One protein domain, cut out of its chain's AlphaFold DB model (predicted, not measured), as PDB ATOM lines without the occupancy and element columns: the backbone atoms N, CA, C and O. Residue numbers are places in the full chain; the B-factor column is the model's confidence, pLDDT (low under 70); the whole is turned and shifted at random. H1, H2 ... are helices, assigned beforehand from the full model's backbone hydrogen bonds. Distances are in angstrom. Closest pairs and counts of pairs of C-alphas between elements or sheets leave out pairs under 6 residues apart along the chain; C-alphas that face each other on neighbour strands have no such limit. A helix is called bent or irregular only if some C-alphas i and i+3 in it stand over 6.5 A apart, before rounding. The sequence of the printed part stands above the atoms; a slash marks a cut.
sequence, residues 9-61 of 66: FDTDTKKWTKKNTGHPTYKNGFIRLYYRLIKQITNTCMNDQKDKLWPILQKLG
ATOM      1  N   PHE A   9     120.479 -49.657  36.013       61.12
ATOM      2  CA  PHE A   9     119.223 -48.998  36.345       61.12
ATOM      3  C   PHE A   9     119.121 -48.877  37.858       61.12
ATOM      4  O   PHE A   9     119.048 -49.889  38.561       61.12
ATOM      5  N   ASP A  10     119.123 -47.642  38.339       62.41
ATOM      6  CA  ASP A  10     118.976 -47.336  39.750       62.41
ATOM      7  C   ASP A  10     117.483 -47.288  40.099       62.41
ATOM      8  O   ASP A  10     116.716 -46.506  39.531       62.41
ATOM      9  N   THR A  11     117.037 -48.187  40.980       59.88
ATOM     10  CA  THR A  11     115.610 -48.323  41.322       59.88
ATOM     11  C   THR A  11     115.087 -47.227  42.234       59.88
ATOM     12  O   THR A  11     113.875 -47.040  42.285       59.88
ATOM     13  N   ASP A  12     115.975 -46.529  42.935       62.59
ATOM     14  CA  ASP A  12     115.619 -45.485  43.894       62.59
ATOM     15  C   ASP A  12     115.395 -44.157  43.162       62.59
ATOM     16  O   ASP A  12     114.334 -43.539  43.223       62.59
ATOM     17  N   THR A  13     116.351 -43.804  42.304       65.62
ATOM     18  CA  THR A  13     116.316 -42.565  41.521       65.62
ATOM     19  C   THR A  13     115.593 -42.703  40.180       65.62
ATOM     20  O   THR A  13     115.395 -41.700  39.489       65.62
ATOM     21  N   LYS A  14     115.208 -43.928  39.784       66.56
ATOM     22  CA  LYS A  14     114.614 -44.277  38.473       66.56
ATOM     23  C   LYS A  14     115.441 -43.768  37.283       66.56
ATOM     24  O   LYS A  14     114.909 -43.530  36.196       66.56
ATOM     25  N   LYS A  15     116.747 -43.581  37.479       63.47
ATOM     26  CA  LYS A  15     117.675 -43.051  36.477       63.47
ATOM     27  C   LYS A  15     118.606 -44.153  35.991       63.47
ATOM     28  O   LYS A  15     118.955 -45.089  36.704       63.47
ATOM     29  N   TRP A  16     119.001 -44.035  34.729       62.34
ATOM     30  CA  TRP A  16     120.001 -44.914  34.136       62.34
ATOM     31  C   TRP A  16     121.371 -44.294  34.356       62.34
ATOM     32  O   TRP A  16     121.591 -43.151  33.955       62.34
ATOM     33  N   THR A  17     122.282 -45.040  34.960       62.50
ATOM     34  CA  THR A  17     123.646 -44.590  35.228       62.50
ATOM     35  C   THR A  17     124.628 -45.521  34.525       62.50
ATOM     36  O   THR A  17     124.408 -46.723  34.400       62.50
ATOM     37  N   LYS A  18     125.715 -44.959  33.996       59.34
ATOM     38  CA  LYS A  18     126.762 -45.714  33.282       59.34
ATOM     39  C   LYS A  18     127.944 -46.076  34.195       59.34
ATOM     40  O   LYS A  18     128.866 -46.766  33.781       59.34
ATOM     41  N   LYS A  19     127.924 -45.587  35.442       59.97
ATOM     42  CA  LYS A  19     128.971 -45.794  36.446       59.97
ATOM     43  C   LYS A  19     128.598 -47.011  37.295       59.97
ATOM     44  O   LYS A  19     127.501 -47.060  37.841       59.97
ATOM     45  N   ASN A  20     129.491 -47.995  37.374       54.59
ATOM     46  CA  ASN A  20     129.312 -49.170  38.222       54.59
ATOM     47  C   ASN A  20     129.497 -48.756  39.689       54.59
ATOM     48  O   ASN A  20     130.625 -48.678  40.168       54.59
ATOM     49  N   THR A  21     128.413 -48.447  40.399       54.62
ATOM     50  CA  THR A  21     128.482 -47.924  41.778       54.62
ATOM     51  C   THR A  21     128.770 -49.019  42.823       54.62
ATOM     52  O   THR A  21     128.616 -48.785  44.012       54.62
ATOM     53  N   GLY A  22     129.161 -50.236  42.416       54.03
ATOM     54  CA  GLY A  22     129.550 -51.331  43.322       54.03
ATOM     55  C   GLY A  22     128.439 -51.856  44.246       54.03
ATOM     56  O   GLY A  22     128.659 -52.793  45.007       54.03
ATOM     57  N   HIS A  23     127.240 -51.277  44.184       52.50
ATOM     58  CA  HIS A  23     126.127 -51.623  45.052       52.50
ATOM     59  C   HIS A  23     125.481 -52.939  44.577       52.50
ATOM     60  O   HIS A  23     125.263 -53.105  43.376       52.50
ATOM     61  N   PRO A  24     125.104 -53.878  45.464       54.75
ATOM     62  CA  PRO A  24     124.635 -55.220  45.078       54.75
ATOM     63  C   PRO A  24     123.347 -55.226  44.231       54.75
ATOM     64  O   PRO A  24     122.989 -56.237  43.621       54.75
ATOM     65  N   THR A  25     122.641 -54.093  44.156       53.69
ATOM     66  CA  THR A  25     121.473 -53.903  43.286       53.69
ATOM     67  C   THR A  25     121.823 -53.455  41.859       53.69
ATOM     68  O   THR A  25     120.951 -53.543  40.988       53.69
ATOM     69  N   TYR A  26     123.069 -53.054  41.582       53.53
ATOM     70  CA  TYR A  26     123.577 -52.696  40.252       53.53
ATOM     71  C   TYR A  26     123.805 -53.962  39.416       53.53
ATOM     72  O   TYR A  26     124.916 -54.432  39.208       53.53
ATOM     73  N   LYS A  27     122.714 -54.538  38.918       55.41
ATOM     74  CA  LYS A  27     122.758 -55.523  37.831       55.41
ATOM     75  C   LYS A  27     122.490 -54.787  36.525       55.41
ATOM     76  O   LYS A  27     121.596 -53.938  36.505       55.41
ATOM     77  N   ASN A  28     123.229 -55.116  35.458       59.88
ATOM     78  CA  ASN A  28     122.975 -54.587  34.111       59.88
ATOM     79  C   ASN A  28     121.467 -54.586  33.851       59.88
ATOM     80  O   ASN A  28     120.809 -55.609  34.073       59.88
ATOM     81  N   GLY A  29     120.911 -53.456  33.400       58.19
ATOM     82  CA  GLY A  29     119.459 -53.312  33.239       58.19
ATOM     83  C   GLY A  29     118.848 -54.422  32.377       58.19
ATOM     84  O   GLY A  29     117.750 -54.896  32.659       58.19
ATOM     85  N   PHE A  30     119.618 -54.926  31.410       55.69
ATOM     86  CA  PHE A  30     119.275 -56.099  30.614       55.69
ATOM     87  C   PHE A  30     119.174 -57.388  31.444       55.69
ATOM     88  O   PHE A  30     118.164 -58.082  31.401       55.69
ATOM     89  N   ILE A  31     120.172 -57.688  32.279       62.41
ATOM     90  CA  ILE A  31     120.175 -58.888  33.126       62.41
ATOM     91  C   ILE A  31     119.029 -58.825  34.143       62.41
ATOM     92  O   ILE A  31     118.343 -59.819  34.355       62.41
ATOM     93  N   ARG A  32     118.743 -57.668  34.748       63.66
ATOM     94  CA  ARG A  32     117.630 -57.567  35.707       63.66
ATOM     95  C   ARG A  32     116.272 -57.819  35.044       63.66
ATOM     96  O   ARG A  32     115.434 -58.491  35.641       63.66
ATOM     97  N   LEU A  33     116.052 -57.278  33.847       65.00
ATOM     98  CA  LEU A  33     114.753 -57.362  33.182       65.00
ATOM     99  C   LEU A  33     114.541 -58.730  32.515       65.00
ATOM    100  O   LEU A  33     113.561 -59.411  32.806       65.00
ATOM    101  N   TYR A  34     115.486 -59.155  31.673       73.56
ATOM    102  CA  TYR A  34     115.348 -60.368  30.867       73.56
ATOM    103  C   TYR A  34     115.604 -61.630  31.687       73.56
ATOM    104  O   TYR A  34     114.808 -62.561  31.629       73.56
ATOM    105  N   TYR A  35     116.645 -61.660  32.525       73.50
ATOM    106  CA  TYR A  35     116.969 -62.865  33.299       73.50
ATOM    107  C   TYR A  35     115.878 -63.204  34.319       73.50
ATOM    108  O   TYR A  35     115.597 -64.373  34.570       73.50
ATOM    109  N   ARG A  36     115.215 -62.187  34.889       75.50
ATOM    110  CA  ARG A  36     114.083 -62.400  35.798       75.50
ATOM    111  C   ARG A  36     112.877 -62.987  35.071       75.50
ATOM    112  O   ARG A  36     112.245 -63.887  35.614       75.50
ATOM    113  N   LEU A  37     112.580 -62.493  33.868       76.31
ATOM    114  CA  LEU A  37     111.470 -62.991  33.058       76.31
ATOM    115  C   LEU A  37     111.727 -64.439  32.612       76.31
ATOM    116  O   LEU A  37     110.878 -65.298  32.812       76.31
ATOM    117  N   ILE A  38     112.932 -64.721  32.107       83.06
ATOM    118  CA  ILE A  38     113.343 -66.064  31.673       83.06
ATOM    119  C   ILE A  38     113.289 -67.038  32.851       83.06
ATOM    120  O   ILE A  38     112.639 -68.071  32.758       83.06
ATOM    121  N   LYS A  39     113.888 -66.682  33.996       83.69
ATOM    122  CA  LYS A  39     113.872 -67.534  35.192       83.69
ATOM    123  C   LYS A  39     112.450 -67.814  35.684       83.69
ATOM    124  O   LYS A  39     112.171 -68.934  36.105       83.69
ATOM    125  N   GLN A  40     111.561 -66.821  35.640       82.19
ATOM    126  CA  GLN A  40     110.159 -67.011  36.009       82.19
ATOM    127  C   GLN A  40     109.474 -68.005  35.065       82.19
ATOM    128  O   GLN A  40     108.881 -68.962  35.549       82.19
ATOM    129  N   ILE A  41     109.612 -67.823  33.748       82.94
ATOM    130  CA  ILE A  41     109.020 -68.708  32.733       82.94
ATOM    131  C   ILE A  41     109.542 -70.140  32.894       82.94
ATOM    132  O   ILE A  41     108.745 -71.074  32.954       82.94
ATOM    133  N   THR A  42     110.859 -70.320  33.040       84.56
ATOM    134  CA  THR A  42     111.471 -71.639  33.258       84.56
ATOM    135  C   THR A  42     110.952 -72.291  34.535       84.56
ATOM    136  O   THR A  42     110.587 -73.460  34.508       84.56
ATOM    137  N   ASN A  43     110.852 -71.554  35.643       84.50
ATOM    138  CA  ASN A  43     110.335 -72.104  36.896       84.50
ATOM    139  C   ASN A  43     108.855 -72.498  36.787       84.50
ATOM    140  O   ASN A  43     108.464 -73.556  37.268       84.50
ATOM    141  N   THR A  44     108.030 -71.673  36.142       84.38
ATOM    142  CA  THR A  44     106.616 -71.979  35.887       84.38
ATOM    143  C   THR A  44     106.470 -73.221  35.001       84.38
ATOM    144  O   THR A  44     105.597 -74.043  35.267       84.38
ATOM    145  N   CYS A  45     107.359 -73.401  34.018       83.62
ATOM    146  CA  CYS A  45     107.417 -74.601  33.184       83.62
ATOM    147  C   CYS A  45     107.866 -75.845  33.972       83.62
ATOM    148  O   CYS A  45     107.231 -76.885  33.863       83.62
ATOM    149  N   MET A  46     108.914 -75.741  34.799       86.50
ATOM    150  CA  MET A  46     109.421 -76.866  35.606       86.50
ATOM    151  C   MET A  46     108.452 -77.320  36.708       86.50
ATOM    152  O   MET A  46     108.572 -78.440  37.187       86.50
ATOM    153  N   ASN A  47     107.509 -76.466  37.119       88.00
ATOM    154  CA  ASN A  47     106.483 -76.788  38.117       88.00
ATOM    155  C   ASN A  47     105.109 -77.097  37.486       88.00
ATOM    156  O   ASN A  47     104.105 -77.067  38.194       88.00
ATOM    157  N   ASP A  48     105.043 -77.313  36.167       81.94
ATOM    158  CA  ASP A  48     103.811 -77.615  35.418       81.94
ATOM    159  C   ASP A  48     102.656 -76.611  35.653       81.94
ATOM    160  O   ASP A  48     101.476 -76.926  35.503       81.94
ATOM    161  N   GLN A  49     102.977 -75.356  35.997       82.62
ATOM    162  CA  GLN A  49     101.993 -74.308  36.302       82.62
ATOM    163  C   GLN A  49     101.418 -73.686  35.023       82.62
ATOM    164  O   GLN A  49     101.579 -72.488  34.762       82.62
ATOM    165  N   LYS A  50     100.740 -74.506  34.220       78.38
ATOM    166  CA  LYS A  50     100.154 -74.132  32.925       78.38
ATOM    167  C   LYS A  50      99.250 -72.902  33.045       78.38
ATOM    168  O   LYS A  50      99.455 -71.954  32.293       78.38
ATOM    169  N   ASP A  51      98.378 -72.823  34.046       82.19
ATOM    170  CA  ASP A  51      97.479 -71.677  34.280       82.19
ATOM    171  C   ASP A  51      98.187 -70.321  34.351       82.19
ATOM    172  O   ASP A  51      97.642 -69.299  33.943       82.19
ATOM    173  N   LYS A  52      99.425 -70.297  34.856       80.69
ATOM    174  CA  LYS A  52     100.241 -69.078  34.930       80.69
ATOM    175  C   LYS A  52     101.106 -68.893  33.692       80.69
ATOM    176  O   LYS A  52     101.419 -67.760  33.338       80.69
ATOM    177  N   LEU A  53     101.499 -69.983  33.040       80.62
ATOM    178  CA  LEU A  53     102.342 -69.960  31.850       80.62
ATOM    179  C   LEU A  53     101.587 -69.432  30.624       80.62
ATOM    180  O   LEU A  53     102.104 -68.576  29.913       80.62
ATOM    181  N   TRP A  54     100.356 -69.897  30.407       81.44
ATOM    182  CA  TRP A  54      99.498 -69.501  29.286       81.44
ATOM    183  C   TRP A  54      99.293 -67.983  29.156       81.44
ATOM    184  O   TRP A  54      99.566 -67.450  28.079       81.44
ATOM    185  N   PRO A  55      98.910 -67.235  30.210       83.56
ATOM    186  CA  PRO A  55      98.768 -65.784  30.107       83.56
ATOM    187  C   PRO A  55     100.108 -65.070  29.876       83.56
ATOM    188  O   PRO A  55     100.136 -64.024  29.226       83.56
ATOM    189  N   ILE A  56     101.230 -65.623  30.361       82.88
ATOM    190  CA  ILE A  56     102.570 -65.070  30.100       82.88
ATOM    191  C   ILE A  56     102.943 -65.260  28.625       82.88
ATOM    192  O   ILE A  56     103.380 -64.307  27.983       82.88
ATOM    193  N   LEU A  57     102.727 -66.454  28.070       79.75
ATOM    194  CA  LEU A  57     102.968 -66.765  26.658       79.75
ATOM    195  C   LEU A  57     102.078 -65.931  25.731       79.75
ATOM    196  O   LEU A  57     102.578 -65.351  24.768       79.75
ATOM    197  N   GLN A  58     100.792 -65.782  26.065       82.44
ATOM    198  CA  GLN A  58      99.857 -64.970  25.286       82.44
ATOM    199  C   GLN A  58     100.256 -63.488  25.292       82.44
ATOM    200  O   GLN A  58     100.218 -62.830  24.255       82.44
ATOM    201  N   LYS A  59     100.713 -62.962  26.439       81.38
ATOM    202  CA  LYS A  59     101.238 -61.591  26.549       81.38
ATOM    203  C   LYS A  59     102.534 -61.386  25.760       81.38
ATOM    204  O   LYS A  59     102.810 -60.270  25.328       81.38
ATOM    205  N   LEU A  60     103.318 -62.447  25.575       80.31
ATOM    206  CA  LEU A  60     104.516 -62.463  24.732       80.31
ATOM    207  C   LEU A  60     104.199 -62.720  23.247       80.31
ATOM    208  O   LEU A  60     105.113 -62.666  22.430       80.31
ATOM    209  N   GLY A  61     102.937 -62.988  22.892       80.56
ATOM    210  CA  GLY A  61     102.522 -63.310  21.524       80.56
ATOM    211  C   GLY A  61     102.995 -64.683  21.038       80.56
ATOM    212  O   GLY A  61     103.023 -64.930  19.835       80.56
TER     213      GLY A  61
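What this domain is: This is residues 9 to 61 of the 66 residues of an uncharacterized protein of Vitis vinifera (UniProt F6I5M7). One long helix, H1, makes the shaft of an unequal helical hairpin: after residue 46 the backbone folds back into the shorter H2, which packs on residues 41 to 45 of H1 alone. Before the other end of H1, residues 9 to 28 make a wide loop with no named element. The printed part has 53 residues with two named helices, H1 then H2, and no named strand; the class is all helix. It is only just loose, close to extended, with a radius of gyration of the C-alphas of 14.8 A, and only just elongated, with spans of 40 by 20 by 15 A.

Where its parts are: H1 is residues 29 to 46, from C-alpha 29 at (119.459, -53.312, 33.239) to C-alpha 46 at (109.421, -76.866, 35.606), 25.7 A. H2 is residues 50 to 59, 14.1 A long, ending with C-alpha 59 at (101.238, -61.591, 26.549). H2 is neither bent nor irregular, but only just: C-alphas 52 and 55 are 6.0 A apart.

How they stand to each other: H1 touches H2 with residues 41 to 45 alone; the closest C-alphas are those of Thr 44 and Leu 53, 6.2 A apart. The two run opposite ways at a steep tilt of 38 degrees, only just past shallow, and form a helical hairpin. Their O i to N i+4 pairs are within hydrogen-bond range in 13 of 14 cases in H1 and 4 of 6 in H2.

The domain as a whole: The two C-alphas farthest apart, those of Lys 19 and Asp 51, are 40.8 A apart. The printed part has no cut, and the link from H1 to H2 is tight, with 3 residues. The mean pLDDT of the printed part is 71.0; residues 9 to 33 are under 70.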